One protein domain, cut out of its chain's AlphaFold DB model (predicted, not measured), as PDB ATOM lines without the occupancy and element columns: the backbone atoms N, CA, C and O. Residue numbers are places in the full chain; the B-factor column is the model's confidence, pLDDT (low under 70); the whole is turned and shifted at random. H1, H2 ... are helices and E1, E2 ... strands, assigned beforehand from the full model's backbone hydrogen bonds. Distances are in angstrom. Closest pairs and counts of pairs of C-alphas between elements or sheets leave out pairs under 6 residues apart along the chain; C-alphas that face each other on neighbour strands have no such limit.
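What this domain is: This is residues 47 to 195 of the 197 residues of an uncharacterized protein of Quadrisphaera granulorum (UniProt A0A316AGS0). Two strongly twisted sheets close on each other as a small, loosely formed barrel: E1, E10, E9 and E5 curl round one side, E2, E3 and E8 make much of the other, and E7 and E6 extend the second sheet beyond E8. H1 packs on E8, and residues 139 to 145 stick out. The printed part has 149 residues, with one named helix and ten named strands in the order E1 E2 E3 E4 E5 E6 E7 H1 E8 E9 E10; the class is mostly strand, with strands holding 72 of the 79 residues in named elements. One sheet runs E1 E10 E9 E5; the other is branched at E3; both are antiparallel. The whole is compact, with a radius of gyration of the C-alphas of 15.2 A and spans of 41 by 39 by 28 A.

How they stand to each other: Start at E1, residues 47 to 55, an edge strand, antiparallel to E10, residues 183 to 194, with N 49 and O 191 2.9 A apart. E10 forms a hairpin with E9, residues 166 to 176; look at N 168 and O 190, 2.8 A apart. E9 bends by 59 degrees at residue 173 and pairs with E5, residues 110 to 112, through N 111 and O 175, 2.9 A apart. Between the sheets, Ala 52 of E1 and Gly 73 of E2, residues 71 to 77, have the closest C-alphas, 5.0 A apart. E2, E3, residues 92 to 101, and E4, residues 106 to 108, form a meander, each strand the antiparallel neighbour of the one before, and two hairpins; N 73 and O 98 are 2.9 A apart, N 108 and O 99 2.9 A. E4 runs on into E5 at 39 degrees. On the other side of E3 from E2 lie E4 and E8, residues 155 to 161, with N 95 and O 156 2.8 A apart. E8 pairs with E7, residues 128 to 133, at N 130 and O 159, 2.9 A; E7 forms a hairpin with E6, residues 119 to 122, at N 121 and O 129, 2.8 A. H1, residues 134 to 140, is on the branched sheet at a height of 7.8 A, only just over none of its strands, with 2 C-alphas on E7; every O i to N i+4 pair in it is within hydrogen-bond range.

Where its parts are: Find C-alpha 47 at (27.159, -10.626, 19.627); E1 runs 25.9 A from there. E3 spans 29.2 A and E9 30.0 A. E10, 35.2 A, ends at C-alpha 194, (31.536, -12.531, 15.441).

The domain as a whole: The C-alphas farthest apart, of Ala 104 and Gly 126, are 44.1 A apart. The printed part has no cut. The links E1 to E2, E2 to E3 and H1 to E8 are long. Confidence is under 70 at residues 77 to 85, 141 to 152 and 179 to 181.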
ATOM      1  N   ASP A  47      28.482 -11.192  19.391       87.69
ATOM      2  CA  ASP A  47      27.159 -10.626  19.627       87.69
ATOM      3  C   ASP A  47      26.143 -11.755  19.799       87.69
ATOM      4  O   ASP A  47      26.205 -12.762  19.090       87.69
ATOM      5  N   VAL A  48      25.200 -11.585  20.729       85.94
ATOM      6  CA  VAL A  48      24.152 -12.571  21.014       85.94
ATOM      7  C   VAL A  48      22.806 -12.077  20.517       85.94
ATOM      8  O   VAL A  48      22.345 -10.990  20.866       85.94
ATOM      9  N   THR A  49      22.117 -12.934  19.778       87.31
ATOM     10  CA  THR A  49      20.702 -12.769  19.440       87.31
ATOM     11  C   THR A  49      19.926 -14.009  19.857       87.31
ATOM     12  O   THR A  49      20.475 -15.111  19.874       87.31
ATOM     13  N   VAL A  50      18.655 -13.840  20.231       87.12
ATOM     14  CA  VAL A  50      17.788 -14.969  20.587       87.12
ATOM     15  C   VAL A  50      16.467 -14.902  19.857       87.12
ATOM     16  O   VAL A  50      15.897 -13.831  19.656       87.12
ATOM     17  N   THR A  51      15.967 -16.074  19.502       87.31
ATOM     18  CA  THR A  51      14.590 -16.268  19.051       87.31
ATOM     19  C   THR A  51      14.001 -17.444  19.805       87.31
ATOM     20  O   THR A  51      14.730 -18.357  20.185       87.31
ATOM     21  N   ALA A  52      12.692 -17.428  20.035       88.19
ATOM     22  CA  ALA A  52      12.003 -18.548  20.652       88.19
ATOM     23  C   ALA A  52      10.770 -18.943  19.860       88.19
ATOM     24  O   ALA A  52      10.206 -18.139  19.118       88.19
ATOM     25  N   ARG A  53      10.373 -20.200  20.025       90.00
ATOM     26  CA  ARG A  53       9.166 -20.769  19.434       90.00
ATOM     27  C   ARG A  53       8.589 -21.847  20.338       90.00
ATOM     28  O   ARG A  53       9.332 -22.545  21.027       90.00
ATOM     29  N   ALA A  54       7.270 -21.992  20.303       91.56
ATOM     30  CA  ALA A  54       6.597 -23.126  20.918       91.56
ATOM     31  C   ALA A  54       6.886 -24.408  20.125       91.56
ATOM     32  O   ALA A  54       7.106 -24.365  18.909       91.56
ATOM     33  N   LEU A  55       6.846 -25.547  20.807       91.25
ATOM     34  CA  LEU A  55       6.945 -26.872  20.215       91.25
ATOM     35  C   LEU A  55       5.659 -27.670  20.451       91.25
ATOM     36  O   LEU A  55       4.977 -27.520  21.466       91.25
ATOM     37  N   THR A  56       5.337 -28.558  19.514       89.94
ATOM     38  CA  THR A  56       4.350 -29.617  19.739       89.94
ATOM     39  C   THR A  56       4.952 -30.727  20.602       89.94
ATOM     40  O   THR A  56       6.171 -30.835  20.734       89.94
ATOM     41  N   ALA A  57       4.115 -31.641  21.105       85.94
ATOM     42  CA  ALA A  57       4.580 -32.835  21.821       85.94
ATOM     43  C   ALA A  57       5.511 -33.745  20.983       85.94
ATOM     44  O   ALA A  57       6.169 -34.627  21.526       85.94
ATOM     45  N   GLN A  58       5.555 -33.556  19.660       88.69
ATOM     46  CA  GLN A  58       6.438 -34.273  18.735       88.69
ATOM     47  C   GLN A  58       7.724 -33.490  18.407       88.69
ATOM     48  O   GLN A  58       8.516 -33.950  17.589       88.69
ATOM     49  N   GLY A  59       7.935 -32.315  19.012       86.19
ATOM     50  CA  GLY A  59       9.133 -31.488  18.831       86.19
ATOM     51  C   GLY A  59       9.139 -30.612  17.572       86.19
ATOM     52  O   GLY A  59      10.165 -30.006  17.258       86.19
ATOM     53  N   SER A  60       8.021 -30.531  16.850       90.00
ATOM     54  CA  SER A  60       7.859 -29.632  15.699       90.00
ATOM     55  C   SER A  60       7.483 -28.225  16.153       90.00
ATOM     56  O   SER A  60       6.838 -28.068  17.184       90.00
ATOM     57  N   THR A  61       7.813 -27.202  15.360       91.25
ATOM     58  CA  THR A  61       7.390 -25.820  15.636       91.25
ATOM     59  C   THR A  61       5.867 -25.711  15.725       91.25
ATOM     60  O   THR A  61       5.153 -26.151  14.822       91.25
ATOM     61  N   ALA A  62       5.385 -25.076  16.789       89.06
ATOM     62  CA  ALA A  62       3.996 -24.703  17.007       89.06
ATOM     63  C   ALA A  62       3.844 -23.174  17.008       89.06
ATOM     64  O   ALA A  62       4.799 -22.441  17.268       89.06
ATOM     65  N   ALA A  63       2.633 -22.689  16.726       85.88
ATOM     66  CA  ALA A  63       2.326 -21.259  16.794       85.88
ATOM     67  C   ALA A  63       2.241 -20.744  18.246       85.88
ATOM     68  O   ALA A  63       2.552 -19.585  18.514       85.88
ATOM     69  N   SER A  64       1.849 -21.616  19.175       87.50
ATOM     70  CA  SER A  64       1.443 -21.269  20.539       87.50
ATOM     71  C   SER A  64       1.571 -22.470  21.478       87.50
ATOM     72  O   SER A  64       1.675 -23.621  21.039       87.50
ATOM     73  N   LEU A  65       1.585 -22.204  22.785       85.31
ATOM     74  CA  LEU A  65       1.650 -23.236  23.820       85.31
ATOM     75  C   LEU A  65       0.312 -23.971  23.952       85.31
ATOM     76  O   LEU A  65      -0.727 -23.350  24.143       85.31
ATOM     77  N   GLY A  66       0.336 -25.306  23.896       83.06
ATOM     78  CA  GLY A  66      -0.843 -26.129  24.194       83.06
ATOM     79  C   GLY A  66      -2.003 -26.017  23.192       83.06
ATOM     80  O   GLY A  66      -3.129 -26.356  23.543       83.06
ATOM     81  N   GLY A  67      -1.759 -25.563  21.958       81.06
ATOM     82  CA  GLY A  67      -2.820 -25.298  20.978       81.06
ATOM     83  C   GLY A  67      -3.160 -23.816  20.967       81.06
ATOM     84  O   GLY A  67      -2.291 -23.024  20.639       81.06
ATOM     85  N   ASP A  68      -4.368 -23.423  21.357       81.81
ATOM     86  CA  ASP A  68      -4.833 -22.022  21.313       81.81
ATOM     87  C   ASP A  68      -4.298 -21.139  22.467       81.81
ATOM     88  O   ASP A  68      -4.913 -20.137  22.823       81.81
ATOM     89  N   GLY A  69      -3.186 -21.523  23.103       84.38
ATOM     90  CA  GLY A  69      -2.579 -20.756  24.192       84.38
ATOM     91  C   GLY A  69      -1.711 -19.580  23.717       84.38
ATOM     92  O   GLY A  69      -1.756 -19.185  22.551       84.38
ATOM     93  N   PRO A  70      -0.883 -19.010  24.609       85.00
ATOM     94  CA  PRO A  70      -0.061 -17.855  24.287       85.00
ATOM     95  C   PRO A  70       1.013 -18.190  23.246       85.00
ATOM     96  O   PRO A  70       1.555 -19.303  23.200       85.00
ATOM     97  N   THR A  71       1.351 -17.200  22.423       89.44
ATOM     98  CA  THR A  71       2.517 -17.252  21.540       89.44
ATOM     99  C   THR A  71       3.789 -17.010  22.342       89.44
ATOM    100  O   THR A  71       3.773 -16.428  23.431       89.44
ATOM    101  N   VAL A  72       4.908 -17.498  21.809       86.06
ATOM    102  CA  VAL A  72       6.199 -17.490  22.499       86.06
ATOM    103  C   VAL A  72       7.155 -16.561  21.772       86.06
ATOM    104  O   VAL A  72       7.364 -16.687  20.568       86.06
ATOM    105  N   GLY A  73       7.771 -15.658  22.526       81.75
ATOM    106  CA  GLY A  73       8.922 -14.873  22.104       81.75
ATOM    107  C   GLY A  73      10.080 -15.058  23.075       81.75
ATOM    108  O   GLY A  73       9.930 -15.632  24.151       81.75
ATOM    109  N   ALA A  74      11.254 -14.557  22.712       80.06
ATOM    110  CA  ALA A  74      12.354 -14.425  23.654       80.06
ATOM    111  C   ALA A  74      13.090 -13.114  23.441       80.06
ATOM    112  O   ALA A  74      13.121 -12.565  22.341       80.06
ATOM    113  N   SER A  75      13.705 -12.637  24.510       75.12
ATOM    114  CA  SER A  75      14.665 -11.548  24.465       75.12
ATOM    115  C   SER A  75      15.866 -11.899  25.319       75.12
ATOM    116  O   SER A  75      15.723 -12.537  26.361       75.12
ATOM    117  N   VAL A  76      17.030 -11.388  24.947       70.00
ATOM    118  CA  VAL A  76      18.146 -11.319  25.884       70.00
ATOM    119  C   VAL A  76      18.016 -10.031  26.678       70.00
ATOM    120  O   VAL A  76      17.880  -8.948  26.104       70.00
ATOM    121  N   ARG A  77      18.071 -10.154  27.997       64.56
ATOM    122  CA  ARG A  77      18.259  -9.036  28.903       64.56
ATOM    123  C   ARG A  77      19.646  -9.188  29.502       64.56
ATOM    124  O   ARG A  77      19.965 -10.201  30.116       64.56
ATOM    125  N   ASP A  78      20.487  -8.185  29.313       52.53
ATOM    126  CA  ASP A  78      21.646  -8.063  30.180       52.53
ATOM    127  C   ASP A  78      21.138  -7.740  31.596       52.53
ATOM    128  O   ASP A  78      20.123  -7.046  31.758       52.53
ATOM    129  N   LEU A  79      21.866  -8.149  32.631       52.44
ATOM    130  CA  LEU A  79      21.644  -7.609  33.977       52.44
ATOM    131  C   LEU A  79      21.870  -6.071  34.012       52.44
ATOM    132  O   LEU A  79      21.619  -5.441  35.036       52.44
ATOM    133  N   ALA A  80      22.200  -5.456  32.860       31.84
ATOM    134  CA  ALA A  80      21.933  -4.064  32.494       31.84
ATOM    135  C   ALA A  80      21.485  -3.833  31.012       31.84
ATOM    136  O   ALA A  80      22.107  -3.050  30.312       31.84
ATOM    137  N   GLY A  81      20.382  -4.431  30.532       29.77
ATOM    138  CA  GLY A  81      19.614  -3.969  29.348       29.77
ATOM    139  C   GLY A  81      20.214  -4.164  27.932       29.77
ATOM    140  O   GLY A  81      21.313  -3.725  27.632       29.77
ATOM    141  N   TYR A  82      19.378  -4.699  27.029       27.58
ATOM    142  CA  TYR A  82      19.588  -4.978  25.591       27.58
ATOM    143  C   TYR A  82      20.297  -6.290  25.239       27.58
ATOM    144  O   TYR A  82      21.025  -6.869  26.040       27.58
ATOM    145  N   ALA A  83      20.006  -6.769  24.019       43.56
ATOM    146  CA  ALA A  83      20.677  -7.896  23.392       43.56
ATOM    147  C   ALA A  83      22.182  -7.728  23.567       43.56
ATOM    148  O   ALA A  83      22.754  -6.727  23.140       43.56
ATOM    149  N   ALA A  84      22.777  -8.662  24.293       56.38
ATOM    150  CA  ALA A  84      24.123  -8.505  24.779       56.38
ATOM    151  C   ALA A  84      25.097  -8.586  23.591       56.38
ATOM    152  O   ALA A  84      25.298  -9.646  22.997       56.38
ATOM    153  N   GLN A  85      25.629  -7.429  23.205       63.22
ATOM    154  CA  GLN A  85      26.651  -7.295  22.175       63.22
ATOM    155  C   GLN A  85      28.028  -7.417  22.819       63.22
ATOM    156  O   GLN A  85      28.215  -7.084  23.995       63.22
ATOM    157  N   ASP A  86      28.997  -7.868  22.032       73.19
ATOM    158  CA  ASP A  86      30.408  -7.789  22.389       73.19
ATOM    159  C   ASP A  86      30.783  -8.553  23.688       73.19
ATOM    160  O   ASP A  86      31.394  -8.049  24.649       73.19
ATOM    161  N   LEU A  87      30.366  -9.819  23.747       78.50
ATOM    162  CA  LEU A  87      30.589 -10.719  24.871       78.50
ATOM    163  C   LEU A  87      31.856 -11.561  24.740       78.50
ATOM    164  O   LEU A  87      32.226 -11.991  23.653       78.50
ATOM    165  N   SER A  88      32.488 -11.828  25.884       78.75
ATOM    166  CA  SER A  88      33.653 -12.706  26.017       78.75
ATOM    167  C   SER A  88      33.288 -14.036  26.687       78.75
ATOM    168  O   SER A  88      32.193 -14.182  27.238       78.75
ATOM    169  N   ALA A  89      34.238 -14.976  26.701       73.38
ATOM    170  CA  ALA A  89      34.105 -16.378  27.112       73.38
ATOM    171  C   ALA A  89      33.752 -16.685  28.571       73.38
ATOM    172  O   ALA A  89      33.914 -17.820  29.004       73.38
ATOM    173  N   CYS A  90      33.291 -15.685  29.319       76.94
ATOM    174  CA  CYS A  90      32.826 -15.843  30.691       76.94
ATOM    175  C   CYS A  90      31.711 -14.885  31.086       76.94
ATOM    176  O   CYS A  90      31.385 -14.764  32.268       76.94
ATOM    177  N   LYS A  91      31.138 -14.155  30.129       78.88
ATOM    178  CA  LYS A  91      29.994 -13.307  30.436       78.88
ATOM    179  C   LYS A  91      28.729 -14.160  30.502       78.88
ATOM    180  O   LYS A  91      28.568 -15.122  29.749       78.88
ATOM    181  N   VAL A  92      27.847 -13.784  31.422       78.81
ATOM    182  CA  VAL A  92      26.538 -14.410  31.600       78.81
ATOM    183  C   VAL A  92      25.471 -13.475  31.070       78.81
ATOM    184  O   VAL A  92      25.505 -12.280  31.352       78.81
ATOM    185  N   VAL A  93      24.520 -14.031  30.330       81.06
ATOM    186  CA  VAL A  93      23.346 -13.317  29.827       81.06
ATOM    187  C   VAL A  93      22.075 -13.944  30.372       81.06
ATOM    188  O   VAL A  93      22.009 -15.160  30.550       81.06
ATOM    189  N   GLN A  94      21.046 -13.131  30.610       84.06
ATOM    190  CA  GLN A  94      19.714 -13.642  30.908       84.06
ATOM    191  C   GLN A  94      18.917 -13.740  29.607       84.06
ATOM    192  O   GLN A  94      18.707 -12.754  28.903       84.06
ATOM    193  N   VAL A  95      18.464 -14.942  29.284       83.56
ATOM    194  CA  VAL A  95      17.585 -15.215  28.150       83.56
ATOM    195  C   VAL A  95      16.177 -15.400  28.691       83.56
ATOM    196  O   VAL A  95      15.871 -16.428  29.289       83.56
ATOM    197  N   THR A  96      15.331 -14.395  28.499       85.00
ATOM    198  CA  THR A  96      13.942 -14.382  28.965       85.00
ATOM    199  C   THR A  96      13.007 -14.852  27.862       85.00
ATOM    200  O   THR A  96      13.078 -14.363  26.735       85.00
ATOM    201  N   VAL A  97      12.105 -15.767  28.203       84.31
ATOM    202  CA  VAL A  97      10.968 -16.190  27.386       84.31
ATOM    203  C   VAL A  97       9.771 -15.327  27.745       84.31
ATOM    204  O   VAL A  97       9.391 -15.227  28.911       84.31
ATOM    205  N   HIS A  98       9.163 -14.724  26.731       84.44
ATOM    206  CA  HIS A  98       7.949 -13.935  26.879       84.44
ATOM    207  C   HIS A  98       6.758 -14.704  26.335       84.44
ATOM    208  O   HIS A  98       6.845 -15.307  25.263       84.44
ATOM    209  N   LEU A  99       5.644 -14.636  27.056       84.44
ATOM    210  CA  LEU A  99       4.381 -15.242  26.660       84.44
ATOM    211  C   LEU A  99       3.387 -14.136  26.330       84.44
ATOM    212  O   LEU A  99       3.171 -13.234  27.140       84.44
ATOM    213  N   HIS A 100       2.792 -14.203  25.144       85.19
ATOM    214  CA  HIS A 100       1.796 -13.237  24.698       85.19
ATOM    215  C   HIS A 100       0.470 -13.939  24.421       85.19
ATOM    216  O   HIS A 100       0.378 -14.773  23.518       85.19
ATOM    217  N   ASP A 101      -0.561 -13.606  25.192       84.00
ATOM    218  CA  ASP A 101      -1.924 -14.044  24.920       84.00
ATOM    219  C   ASP A 101      -2.488 -13.191  23.782       84.00
ATOM    220  O   ASP A 101      -2.768 -12.004  23.942       84.00
ATOM    221  N   THR A 102      -2.633 -13.798  22.608       82.56
ATOM    222  CA  THR A 102      -3.147 -13.128  21.411       82.56
ATOM    223  C   THR A 102      -4.652 -12.896  21.452       82.56
ATOM    224  O   THR A 102      -5.132 -12.016  20.740       82.56
ATOM    225  N   ALA A 103      -5.403 -13.649  22.259       83.50
ATOM    226  CA  ALA A 103      -6.838 -13.445  22.428       83.50
ATOM    227  C   ALA A 103      -7.121 -12.233  23.326       83.50
ATOM    228  O   ALA A 103      -8.064 -11.484  23.065       83.50
ATOM    229  N   ALA A 104      -6.296 -12.033  24.355       83.50
ATOM    230  CA  ALA A 104      -6.378 -10.891  25.265       83.50
ATOM    231  C   ALA A 104      -5.522  -9.680  24.836       83.50
ATOM    232  O   ALA A 104      -5.680  -8.608  25.418       83.50
ATOM    233  N   ASP A 105      -4.637  -9.850  23.847       84.56
ATOM    234  CA  ASP A 105      -3.609  -8.878  23.435       84.56
ATOM    235  C   ASP A 105      -2.775  -8.372  24.629       84.56
ATOM    236  O   ASP A 105      -2.641  -7.172  24.881       84.56
ATOM    237  N   ALA A 106      -2.276  -9.315  25.435       83.38
ATOM    238  CA  ALA A 106      -1.595  -9.022  26.692       83.38
ATOM    239  C   ALA A 106      -0.388  -9.936  26.949       83.38
ATOM    240  O   ALA A 106      -0.374 -11.119  26.604       83.38
ATOM    241  N   TRP A 107       0.630  -9.386  27.619       82.62
ATOM    242  CA  TRP A 107       1.749 -10.169  28.146       82.62
ATOM    243  C   TRP A 107       1.313 -10.960  29.374       82.62
ATOM    244  O   TRP A 107       0.723 -10.395  30.295       82.62
ATOM    245  N   VAL A 108       1.663 -12.242  29.403       84.31
ATOM    246  CA  VAL A 108       1.325 -13.150  30.500       84.31
ATOM    247  C   VAL A 108       2.609 -13.565  31.220       84.31
ATOM    248  O   VAL A 108       3.583 -13.942  30.560       84.31
ATOM    249  N   PRO A 109       2.654 -13.492  32.561       82.88
ATOM    250  CA  PRO A 109       3.763 -14.050  33.317       82.88
ATOM    251  C   PRO A 109       3.813 -15.572  33.157       82.88
ATOM    252  O   PRO A 109       2.817 -16.240  32.875       82.88
ATOM    253  N   GLY A 110       4.999 -16.131  33.335       82.69
ATOM    254  CA  GLY A 110       5.184 -17.568  33.308       82.69
ATOM    255  C   GLY A 110       6.501 -17.971  33.935       82.69
ATOM    256  O   GLY A 110       7.385 -17.142  34.170       82.69
ATOM    257  N   SER A 111       6.629 -19.269  34.152       84.69
ATOM    258  CA  SER A 111       7.788 -19.916  34.747       84.69
ATOM    259  C   SER A 111       8.342 -20.989  33.819       84.69
ATOM    260  O   SER A 111       7.616 -21.655  33.077       84.69
ATOM    261  N   LEU A 112       9.664 -21.134  33.847       86.50
ATOM    262  CA  LEU A 112      10.355 -22.249  33.220       86.50
ATOM    263  C   LEU A 112      10.409 -23.399  34.231       86.50
ATOM    264  O   LEU A 112      10.679 -23.165  35.409       86.50
ATOM    265  N   GLU A 113      10.155 -24.625  33.783       87.00
ATOM    266  CA  GLU A 113      10.314 -25.812  34.617       87.00
ATOM    267  C   GLU A 113      11.762 -25.918  35.099       87.00
ATOM    268  O   GLU A 113      12.713 -25.777  34.325       87.00
ATOM    269  N   GLN A 114      11.907 -26.156  36.400       84.75
ATOM    270  CA  GLN A 114      13.205 -26.224  37.040       84.75
ATOM    271  C   GLN A 114      14.001 -27.423  36.510       84.75
ATOM    272  O   GLN A 114      13.540 -28.565  36.570       84.75
ATOM    273  N   ALA A 115      15.220 -27.178  36.031       79.31
ATOM    274  CA  ALA A 115      16.115 -28.240  35.605       79.31
ATOM    275  C   ALA A 115      16.854 -28.830  36.823       79.31
ATOM    276  O   ALA A 115      17.304 -28.088  37.697       79.31
ATOM    277  N   PRO A 116      17.049 -30.160  36.895       77.94
ATOM    278  CA  PRO A 116      17.773 -30.788  38.006       77.94
ATOM    279  C   PRO A 116      19.275 -30.461  38.003       77.94
ATOM    280  O   PRO A 116      19.955 -30.642  39.014       77.94
ATOM    281  N   SER A 117      19.804 -30.006  36.868       80.94
ATOM    282  CA  SER A 117      21.198 -29.619  36.666       80.94
ATOM    283  C   SER A 117      21.301 -28.587  35.538       80.94
ATOM    284  O   SER A 117      20.399 -28.526  34.696       80.94
ATOM    285  N   PRO A 118      22.399 -27.811  35.462       83.94
ATOM    286  CA  PRO A 118      22.689 -26.998  34.286       83.94
ATOM    287  C   PRO A 118      22.695 -27.835  33.002       83.94
ATOM    288  O   PRO A 118      23.070 -29.009  33.007       83.94
ATOM    289  N   VAL A 119      22.286 -27.211  31.904       86.31
ATOM    290  CA  VAL A 119      22.316 -27.770  30.554       86.31
ATOM    291  C   VAL A 119      23.596 -27.298  29.876       86.31
ATOM    292  O   VAL A 119      23.793 -26.095  29.706       86.31
ATOM    293  N   GLU A 120      24.455 -28.235  29.482       88.94
ATOM    294  CA  GLU A 120      25.650 -27.956  28.680       88.94
ATOM    295  C   GLU A 120      25.366 -28.260  27.205       88.94
ATOM    296  O   GLU A 120      24.794 -29.300  26.875       88.94
ATOM    297  N   ILE A 121      25.731 -27.331  26.322       88.81
ATOM    298  CA  ILE A 121      25.564 -27.449  24.873       88.81
ATOM    299  C   ILE A 121      26.904 -27.158  24.218       88.81
ATOM    300  O   ILE A 121      27.367 -26.017  24.252       88.81
ATOM    301  N   ASP A 122      27.475 -28.174  23.587       87.50
ATOM    302  CA  ASP A 122      28.708 -28.064  22.819       87.50
ATOM    303  C   ASP A 122      28.409 -27.838  21.330       87.50
ATOM    304  O   ASP A 122      27.493 -28.437  20.759       87.50
ATOM    305  N   ASP A 123      29.203 -26.979  20.703       85.81
ATOM    306  CA  ASP A 123      29.269 -26.791  19.260       85.81
ATOM    307  C   ASP A 123      30.386 -27.655  18.654       85.81
ATOM    308  O   ASP A 123      31.369 -28.006  19.312       85.81
ATOM    309  N   VAL A 124      30.239 -27.996  17.374       78.69
ATOM    310  CA  VAL A 124      31.188 -28.841  16.635       78.69
ATOM    311  C   VAL A 124      32.592 -28.240  16.551       78.69
ATOM    312  O   VAL A 124      33.564 -28.992  16.495       78.69
ATOM    313  N   ASP A 125      32.702 -26.912  16.604       83.25
ATOM    314  CA  ASP A 125      33.969 -26.182  16.544       83.25
ATOM    315  C   ASP A 125      34.553 -25.887  17.944       83.25
ATOM    316  O   ASP A 125      35.511 -25.126  18.087       83.25
ATOM    317  N   GLY A 126      34.010 -26.521  18.993       81.75
ATOM    318  CA  GLY A 126      34.548 -26.490  20.357       81.75
ATOM    319  C   GLY A 126      34.044 -25.342  21.233       81.75
ATOM    320  O   GLY A 126      34.549 -25.166  22.343       81.75
ATOM    321  N   GLY A 127      33.061 -24.571  20.760       84.19
ATOM    322  CA  GLY A 127      32.347 -23.603  21.591       84.19
ATOM    323  C   GLY A 127      31.348 -24.277  22.525       84.19
ATOM    324  O   GLY A 127      30.836 -25.346  22.211       84.19
ATOM    325  N   ARG A 128      31.054 -23.666  23.677       88.12
ATOM    326  CA  ARG A 128      30.118 -24.237  24.654       88.12
ATOM    327  C   ARG A 128      29.222 -23.184  25.300       88.12
ATOM    328  O   ARG A 128      29.671 -22.096  25.663       88.12
ATOM    329  N   LEU A 129      27.954 -23.533  25.507       87.94
ATOM    330  CA  LEU A 129      27.016 -22.799  26.357       87.94
ATOM    331  C   LEU A 129      26.647 -23.624  27.582       87.94
ATOM    332  O   LEU A 129      26.327 -24.803  27.465       87.94
ATOM    333  N   VAL A 130      26.621 -22.980  28.747       87.75
ATOM    334  CA  VAL A 130      26.084 -23.568  29.977       87.75
ATOM    335  C   VAL A 130      24.880 -22.749  30.417       87.75
ATOM    336  O   VAL A 130      25.021 -21.576  30.756       87.75
ATOM    337  N   ALA A 131      23.695 -23.348  30.397       88.88
ATOM    338  CA  ALA A 131      22.442 -22.693  30.748       88.88
ATOM    339  C   ALA A 131      21.849 -23.273  32.035       88.88
ATOM    340  O   ALA A 131      21.801 -24.486  32.222       88.88
ATOM    341  N   VAL A 132      21.348 -22.411  32.910       86.50
ATOM    342  CA  VAL A 132      20.642 -22.797  34.139       86.50
ATOM    343  C   VAL A 132      19.333 -22.022  34.221       86.50
ATOM    344  O   VAL A 132      19.297 -20.845  33.863       86.50
ATOM    345  N   ASP A 133      18.238 -22.661  34.629       86.81
ATOM    346  CA  ASP A 133      16.972 -21.950  34.807       86.81
ATOM    347  C   ASP A 133      17.071 -20.931  35.956       86.81
ATOM    348  O   ASP A 133      17.861 -21.091  36.891       86.81
ATOM    349  N   PHE A 134      16.280 -19.860  35.876       80.62
ATOM    350  CA  PHE A 134      16.306 -18.774  36.856       80.62
ATOM    351  C   PHE A 134      16.066 -19.251  38.292       80.62
ATOM    352  O   PHE A 134      16.687 -18.719  39.210       80.62
ATOM    353  N   GLU A 135      15.208 -20.246  38.507       78.50
ATOM    354  CA  GLU A 135      14.881 -20.724  39.848       78.50
ATOM    355  C   GLU A 135      16.029 -21.518  40.468       78.50
ATOM    356  O   GLU A 135      16.441 -21.238  41.599       78.50
ATOM    357  N   THR A 136      16.639 -22.424  39.705       80.62
ATOM    358  CA  THR A 136      17.868 -23.125  40.097       80.62
ATOM    359  C   THR A 136      19.011 -22.146  40.328       80.62
ATOM    360  O   THR A 136      19.725 -22.237  41.330       80.62
ATOM    361  N   TRP A 137      19.162 -21.157  39.447       78.44
ATOM    362  CA  TRP A 137      20.148 -20.098  39.603       78.44
ATOM    363  C   TRP A 137      19.931 -19.308  40.897       78.44
ATOM    364  O   TRP A 137      20.840 -19.198  41.720       78.44
ATOM    365  N   ARG A 138      18.711 -18.820  41.127       75.12
ATOM    366  CA  ARG A 138      18.326 -18.067  42.323       75.12
ATOM    367  C   ARG A 138      18.545 -18.890  43.592       75.12
ATOM    368  O   ARG A 138      19.051 -18.362  44.583       75.12
ATOM    369  N   ALA A 139      18.221 -20.182  43.566       77.31
ATOM    370  CA  ALA A 139      18.460 -21.095  44.679       77.31
ATOM    371  C   ALA A 139      19.959 -21.274  44.982       77.31
ATOM    372  O   ALA A 139      20.328 -21.400  46.152       77.31
ATOM    373  N   SER A 140      20.827 -21.216  43.965       72.69
ATOM    374  CA  SER A 140      22.285 -21.303  44.136       72.69
ATOM    375  C   SER A 140      22.907 -20.071  44.807       72.69
ATOM    376  O   SER A 140      23.993 -20.165  45.381       72.69
ATOM    377  N   LEU A 141      22.226 -18.919  44.780       68.25
ATOM    378  CA  LEU A 141      22.739 -17.691  45.382       68.25
ATOM    379  C   LEU A 141      22.748 -17.777  46.918       68.25
ATOM    380  O   LEU A 141      21.830 -18.363  47.507       68.25
ATOM    381  N   PRO A 142      23.722 -17.134  47.593       66.31
ATOM    382  CA  PRO A 142      23.670 -16.923  49.037       66.31
ATOM    383  C   PRO A 142      22.352 -16.257  49.440       66.31
ATOM    384  O   PRO A 142      21.873 -15.371  48.735       66.31
ATOM    385  N   ALA A 143      21.782 -16.635  50.589       68.19
ATOM    386  CA  ALA A 143      20.468 -16.147  51.028       68.19
ATOM    387  C   ALA A 143      20.358 -14.608  51.016       68.19
ATOM    388  O   ALA A 143      19.366 -14.063  50.549       68.19
ATOM    389  N   GLN A 144      21.426 -13.925  51.426       61.41
ATOM    390  CA  GLN A 144      21.552 -12.462  51.431       61.41
ATOM    391  C   GLN A 144      21.518 -11.793  50.041       61.41
ATOM    392  O   GLN A 144      21.331 -10.586  49.957       61.41
ATOM    393  N   THR A 145      21.706 -12.555  48.961       59.88
ATOM    394  CA  THR A 145      21.713 -12.075  47.565       59.88
ATOM    395  C   THR A 145      20.422 -12.442  46.825       59.88
ATOM    396  O   THR A 145      20.194 -11.978  45.710       59.88
ATOM    397  N   ARG A 146      19.559 -13.277  47.425       61.94
ATOM    398  CA  ARG A 146      18.281 -13.692  46.822       61.94
ATOM    399  C   ARG A 146      17.219 -12.594  46.866       61.94
ATOM    400  O   ARG A 146      16.271 -12.644  46.090       61.94
ATOM    401  N   GLU A 147      17.367 -11.628  47.768       49.97
ATOM    402  CA  GLU A 147      16.410 -10.540  47.967       49.97
ATOM    403  C   GLU A 147      16.834  -9.294  47.168       49.97
ATOM    404  O   GLU A 147      17.913  -8.742  47.369       49.97
ATOM    405  N   GLY A 148      15.997  -8.866  46.217       55.47
ATOM    406  CA  GLY A 148      16.265  -7.738  45.317       55.47
ATOM    407  C   GLY A 148      15.256  -7.643  44.165       55.47
ATOM    408  O   GLY A 148      14.264  -8.368  44.143       55.47
ATOM    409  N   TYR A 149      15.516  -6.771  43.181       51.94
ATOM    410  CA  TYR A 149      14.692  -6.548  41.972       51.94
ATOM    411  C   TYR A 149      14.727  -7.711  40.954       51.94
ATOM    412  O   TYR A 149      14.703  -7.491  39.742       51.94
ATOM    413  N   LEU A 150      14.815  -8.957  41.415       56.28
ATOM    414  CA  LEU A 150      14.794 -10.115  40.533       56.28
ATOM    415  C   LEU A 150      13.344 -10.365  40.098       56.28
ATOM    416  O   LEU A 150      12.513 -10.805  40.890       56.28
ATOM    417  N   GLN A 151      13.021 -10.024  38.851       57.81
ATOM    418  CA  GLN A 151      11.694 -10.278  38.297       57.81
ATOM    419  C   GLN A 151      11.543 -11.775  38.020       57.81
ATOM    420  O   GLN A 151      12.332 -12.344  37.270       57.81
ATOM    421  N   HIS A 152      10.529 -12.399  38.623       61.94
ATOM    422  CA  HIS A 152      10.138 -13.768  38.305       61.94
ATOM    423  C   HIS A 152       9.633 -13.811  36.861       61.94
ATOM    424  O   HIS A 152       8.601 -13.222  36.537       61.94
ATOM    425  N   GLN A 153      10.412 -14.437  35.987       72.25
ATOM    426  CA  GLN A 153      10.118 -14.600  34.570       72.25
ATOM    427  C   GLN A 153      10.665 -15.953  34.124       72.25
ATOM    428  O   GLN A 153      11.721 -16.377  34.597       72.25
ATOM    429  N   ALA A 154      10.013 -16.593  33.156       78.62
ATOM    430  CA  ALA A 154      10.555 -17.759  32.471       78.62
ATOM    431  C   ALA A 154      11.888 -17.370  31.815       78.62
ATOM    432  O   ALA A 154      11.915 -16.636  30.832       78.62
ATOM    433  N   SER A 155      13.017 -17.762  32.406       82.44
ATOM    434  CA  SER A 155      14.342 -17.325  31.957       82.44
ATOM    435  C   SER A 155      15.405 -18.394  32.184       82.44
ATOM    436  O   SER A 155      15.393 -19.082  33.203       82.44
ATOM    437  N   TRP A 156      16.371 -18.449  31.269       84.50
ATOM    438  CA  TRP A 156      17.670 -19.084  31.487       84.50
ATOM    439  C   TRP A 156      18.734 -18.031  31.787       84.50
ATOM    440  O   TRP A 156      18.717 -16.937  31.223       84.50
ATOM    441  N   LEU A 157      19.708 -18.389  32.614       84.81
ATOM    442  CA  LEU A 157      20.991 -17.707  32.724       84.81
ATOM    443  C   LEU A 157      21.998 -18.525  31.923       84.81
ATOM    444  O   LEU A 157      22.252 -19.686  32.241       84.81
ATOM    445  N   VAL A 158      22.540 -17.927  30.869       85.62
ATOM    446  CA  VAL A 158      23.429 -18.592  29.917       85.62
ATOM    447  C   VAL A 158      24.837 -18.045  30.090       85.62
ATOM    448  O   VAL A 158      25.078 -16.855  29.894       85.62
ATOM    449  N   THR A 159      25.766 -18.922  30.448       86.69
ATOM    450  CA  THR A 159      27.203 -18.651  30.500       86.69
ATOM    451  C   THR A 159      27.828 -19.093  29.186       86.69
ATOM    452  O   THR A 159      27.706 -20.258  28.798       86.69
ATOM    453  N   LEU A 160      28.497 -18.168  28.501       85.56
ATOM    454  CA  LEU A 160      29.303 -18.491  27.327       85.56
ATOM    455  C   LEU A 160      30.636 -19.069  27.796       85.56
ATOM    456  O   LEU A 160      31.273 -18.439  28.635       85.56
ATOM    457  N   VAL A 161      31.074 -20.207  27.257       85.50
ATOM    458  CA  VAL A 161      32.402 -20.780  27.519       85.50
ATOM    459  C   VAL A 161      33.098 -21.029  26.189       85.50
ATOM    460  O   VAL A 161      32.625 -21.820  25.379       85.50
ATOM    461  N   HIS A 162      34.209 -20.332  25.955       85.94
ATOM    462  CA  HIS A 162      34.923 -20.342  24.672       85.94
ATOM    463  C   HIS A 162      33.979 -20.146  23.457       85.94
ATOM    464  O   HIS A 162      33.965 -20.981  22.559       85.94
ATOM    465  N   PRO A 163      33.123 -19.101  23.428       85.19
ATOM    466  CA  PRO A 163      32.037 -18.990  22.462       85.19
ATOM    467  C   PRO A 163      32.555 -18.941  21.028       85.19
ATOM    468  O   PRO A 163      33.350 -18.073  20.669       85.19
ATOM    469  N   VAL A 164      32.014 -19.824  20.194       89.56
ATOM    470  CA  VAL A 164      32.232 -19.824  18.746       89.56
ATOM    471  C   VAL A 164      30.963 -19.307  18.056       89.56
ATOM    472  O   VAL A 164      29.861 -19.680  18.481       89.56
ATOM    473  N   PRO A 165      31.070 -18.443  17.023       91.31
ATOM    474  CA  PRO A 165      29.921 -18.026  16.226       91.31
ATOM    475  C   PRO A 165      29.137 -19.227  15.692       91.31
ATOM    476  O   PRO A 165      29.708 -20.130  15.093       91.31
ATOM    477  N   GLY A 166      27.824 -19.228  15.887       91.31
ATOM    478  CA  GLY A 166      26.989 -20.399  15.637       91.31
ATOM    479  C   GLY A 166      25.587 -20.223  16.201       91.31
ATOM    480  O   GLY A 166      25.255 -19.170  16.743       91.31
ATOM    481  N   THR A 167      24.742 -21.241  16.056       91.44
ATOM    482  CA  THR A 167      23.402 -21.255  16.664       91.44
ATOM    483  C   THR A 167      23.273 -22.446  17.596       91.44
ATOM    484  O   THR A 167      23.347 -23.591  17.163       91.44
ATOM    485  N   TYR A 168      23.015 -22.152  18.862       91.19
ATOM    486  CA  TYR A 168      22.869 -23.116  19.938       91.19
ATOM    487  C   TYR A 168      21.389 -23.253  20.289       91.19
ATOM    488  O   TYR A 168      20.642 -22.271  20.288       91.19
ATOM    489  N   ARG A 169      20.956 -24.477  20.591       92.62
ATOM    490  CA  ARG A 169      19.548 -24.800  20.831       92.62
ATOM    491  C   ARG A 169      19.310 -25.122  22.302       92.62
ATOM    492  O   ARG A 169      19.777 -26.145  22.788       92.62
ATOM    493  N   LEU A 170      18.515 -24.294  22.970       90.56
ATOM    494  CA  LEU A 170      17.961 -24.563  24.295       90.56
ATOM    495  C   LEU A 170      16.525 -25.061  24.160       90.56
ATOM    496  O   LEU A 170      15.755 -24.547  23.351       90.56
ATOM    497  N   THR A 171      16.151 -26.038  24.975       91.88
ATOM    498  CA  THR A 171      14.770 -26.521  25.067       91.88
ATOM    499  C   THR A 171      14.365 -26.639  26.523       91.88
ATOM    500  O   THR A 171      15.156 -27.097  27.345       91.88
ATOM    501  N   GLY A 172      13.132 -26.265  26.839       90.12
ATOM    502  CA  GLY A 172      12.572 -26.450  28.173       90.12
ATOM    503  C   GLY A 172      11.060 -26.311  28.167       90.12
ATOM    504  O   GLY A 172      10.472 -25.912  27.164       90.12
ATOM    505  N   ARG A 173      10.432 -26.654  29.286       90.94
ATOM    506  CA  ARG A 173       8.982 -26.577  29.449       90.94
ATOM    507  C   ARG A 173       8.611 -25.280  30.151       90.94
ATOM    508  O   ARG A 173       9.183 -24.968  31.189       90.94
ATOM    509  N   VAL A 174       7.663 -24.529  29.605       88.56
ATOM    510  CA  VAL A 174       7.172 -23.271  30.185       88.56
ATOM    511  C   VAL A 174       5.710 -23.426  30.579       88.56
ATOM    512  O   VAL A 174       4.937 -24.057  29.858       88.56
ATOM    513  N   THR A 175       5.339 -22.840  31.714       88.69
ATOM    514  CA  THR A 175       3.956 -22.740  32.194       88.69
ATOM    515  C   THR A 175       3.586 -21.270  32.358       88.69
ATOM    516  O   THR A 175       4.324 -20.523  32.995       88.69
ATOM    517  N   ALA A 176       2.465 -20.850  31.771       86.06
ATOM    518  CA  ALA A 176       1.895 -19.524  32.007       86.06
ATOM    519  C   ALA A 176       1.190 -19.478  33.375       86.06
ATOM    520  O   ALA A 176       0.418 -20.384  33.690       86.06
ATOM    521  N   ASP A 177       1.417 -18.426  34.163       82.06
ATOM    522  CA  ASP A 177       0.944 -18.361  35.556       82.06
ATOM    523  C   ASP A 177      -0.576 -18.086  35.649       82.06
ATOM    524  O   ASP A 177      -1.245 -18.621  36.532       82.06
ATOM    525  N   ASP A 178      -1.143 -17.326  34.702       70.38
ATOM    526  CA  ASP A 178      -2.557 -16.894  34.725       70.38
ATOM    527  C   ASP A 178      -3.453 -17.592  33.680       70.38
ATOM    528  O   ASP A 178      -4.664 -17.373  33.635       70.38
ATOM    529  N   ALA A 179      -2.887 -18.478  32.856       61.31
ATOM    530  CA  ALA A 179      -3.625 -19.303  31.904       61.31
ATOM    531  C   ALA A 179      -3.477 -20.769  32.319       61.31
ATOM    532  O   ALA A 179      -2.582 -21.471  31.852       61.31
ATOM    533  N   ALA A 180      -4.353 -21.226  33.222       48.94
ATOM    534  CA  ALA A 180      -4.261 -22.492  33.967       48.94
ATOM    535  C   ALA A 180      -4.255 -23.803  33.132       48.94
ATOM    536  O   ALA A 180      -4.420 -24.889  33.681       48.94
ATOM    537  N   ALA A 181      -4.048 -23.734  31.816       58.41
ATOM    538  CA  ALA A 181      -3.841 -24.877  30.926       58.41
ATOM    539  C   ALA A 181      -2.710 -24.672  29.893       58.41
ATOM    540  O   ALA A 181      -2.482 -25.541  29.052       58.41
ATOM    541  N   SER A 182      -1.987 -23.549  29.926       78.19
ATOM    542  CA  SER A 182      -0.989 -23.196  28.913       78.19
ATOM    543  C   SER A 182       0.422 -23.584  29.348       78.19
ATOM    544  O   SER A 182       1.280 -22.736  29.597       78.19
ATOM    545  N   THR A 183       0.655 -24.894  29.424       87.81
ATOM    546  CA  THR A 183       1.993 -25.480  29.556       87.81
ATOM    547  C   THR A 183       2.429 -26.059  28.214       87.81
ATOM    548  O   THR A 183       1.652 -26.734  27.536       87.81
ATOM    549  N   GLY A 184       3.688 -25.860  27.838       89.31
ATOM    550  CA  GLY A 184       4.241 -26.479  26.640       89.31
ATOM    551  C   GLY A 184       5.756 -26.396  26.570       89.31
ATOM    552  O   GLY A 184       6.392 -25.659  27.321       89.31
ATOM    553  N   ASP A 185       6.322 -27.177  25.659       92.62
ATOM    554  CA  ASP A 185       7.752 -27.140  25.388       92.62
ATOM    555  C   ASP A 185       8.064 -25.940  24.488       92.62
ATOM    556  O   ASP A 185       7.312 -25.608  23.567       92.62
ATOM    557  N   VAL A 186       9.178 -25.275  24.759       90.81
ATOM    558  CA  VAL A 186       9.701 -24.170  23.962       90.81
ATOM    559  C   VAL A 186      11.114 -24.489  23.512       90.81
ATOM    560  O   VAL A 186      11.883 -25.161  24.203       90.81
ATOM    561  N   GLU A 187      11.465 -23.964  22.351       92.00
ATOM    562  CA  GLU A 187      12.827 -23.929  21.852       92.00
ATOM    563  C   GLU A 187      13.302 -22.489  21.801       92.00
ATOM    564  O   GLU A 187      12.613 -21.630  21.248       92.00
ATOM    565  N   VAL A 188      14.503 -22.250  22.316       89.31
ATOM    566  CA  VAL A 188      15.209 -20.983  22.173       89.31
ATOM    567  C   VAL A 188      16.488 -21.206  21.387       89.31
ATOM    568  O   VAL A 188      17.336 -22.015  21.753       89.31
ATOM    569  N   LEU A 189      16.616 -20.470  20.290       90.25
ATOM    570  CA  LEU A 189      17.813 -20.437  19.468       90.25
ATOM    571  C   LEU A 189      18.661 -19.251  19.906       90.25
ATOM    572  O   LEU A 189      18.226 -18.106  19.773       90.25
ATOM    573  N   VAL A 190      19.851 -19.536  20.422       89.88
ATOM    574  CA  VAL A 190      20.864 -18.547  20.791       89.88
ATOM    575  C   VAL A 190      21.873 -18.477  19.657       89.88
ATOM    576  O   VAL A 190      22.649 -19.409  19.456       89.88
ATOM    577  N   THR A 191      21.861 -17.388  18.899       91.38
ATOM    578  CA  THR A 191      22.778 -17.188  17.778       91.38
ATOM    579  C   THR A 191      23.889 -16.230  18.183       91.38
ATOM    580  O   THR A 191      23.630 -15.081  18.548       91.38
ATOM    581  N   LEU A 192      25.122 -16.724  18.095       91.31
ATOM    582  CA  LEU A 192      26.357 -15.988  18.310       91.31
ATOM    583  C   LEU A 192      26.928 -15.561  16.956       91.31
ATOM    584  O   LEU A 192      27.129 -16.398  16.075       91.31
ATOM    585  N   THR A 193      27.229 -14.279  16.786       91.00
ATOM    586  CA  THR A 193      27.930 -13.768  15.599       91.00
ATOM    587  C   THR A 193      29.237 -13.113  16.003       91.00
ATOM    588  O   THR A 193      29.300 -12.478  17.049       91.00
ATOM    589  N   ALA A 194      30.284 -13.240  15.184       89.19
ATOM    590  CA  ALA A 194      31.536 -12.531  15.441       89.19
ATOM    591  C   ALA A 194      31.278 -11.018  15.510       89.19
ATOM    592  O   ALA A 194      30.677 -10.458  14.586       89.19
ATOM    593  N   SER A 195      31.725 -10.372  16.589       83.69
ATOM    594  CA  SER A 195      31.571  -8.928  16.734       83.69
ATOM    595  C   SER A 195      32.548  -8.208  15.806       83.69
ATOM    596  O   SER A 195      33.671  -8.667  15.568       83.69
TER     597      SER A 195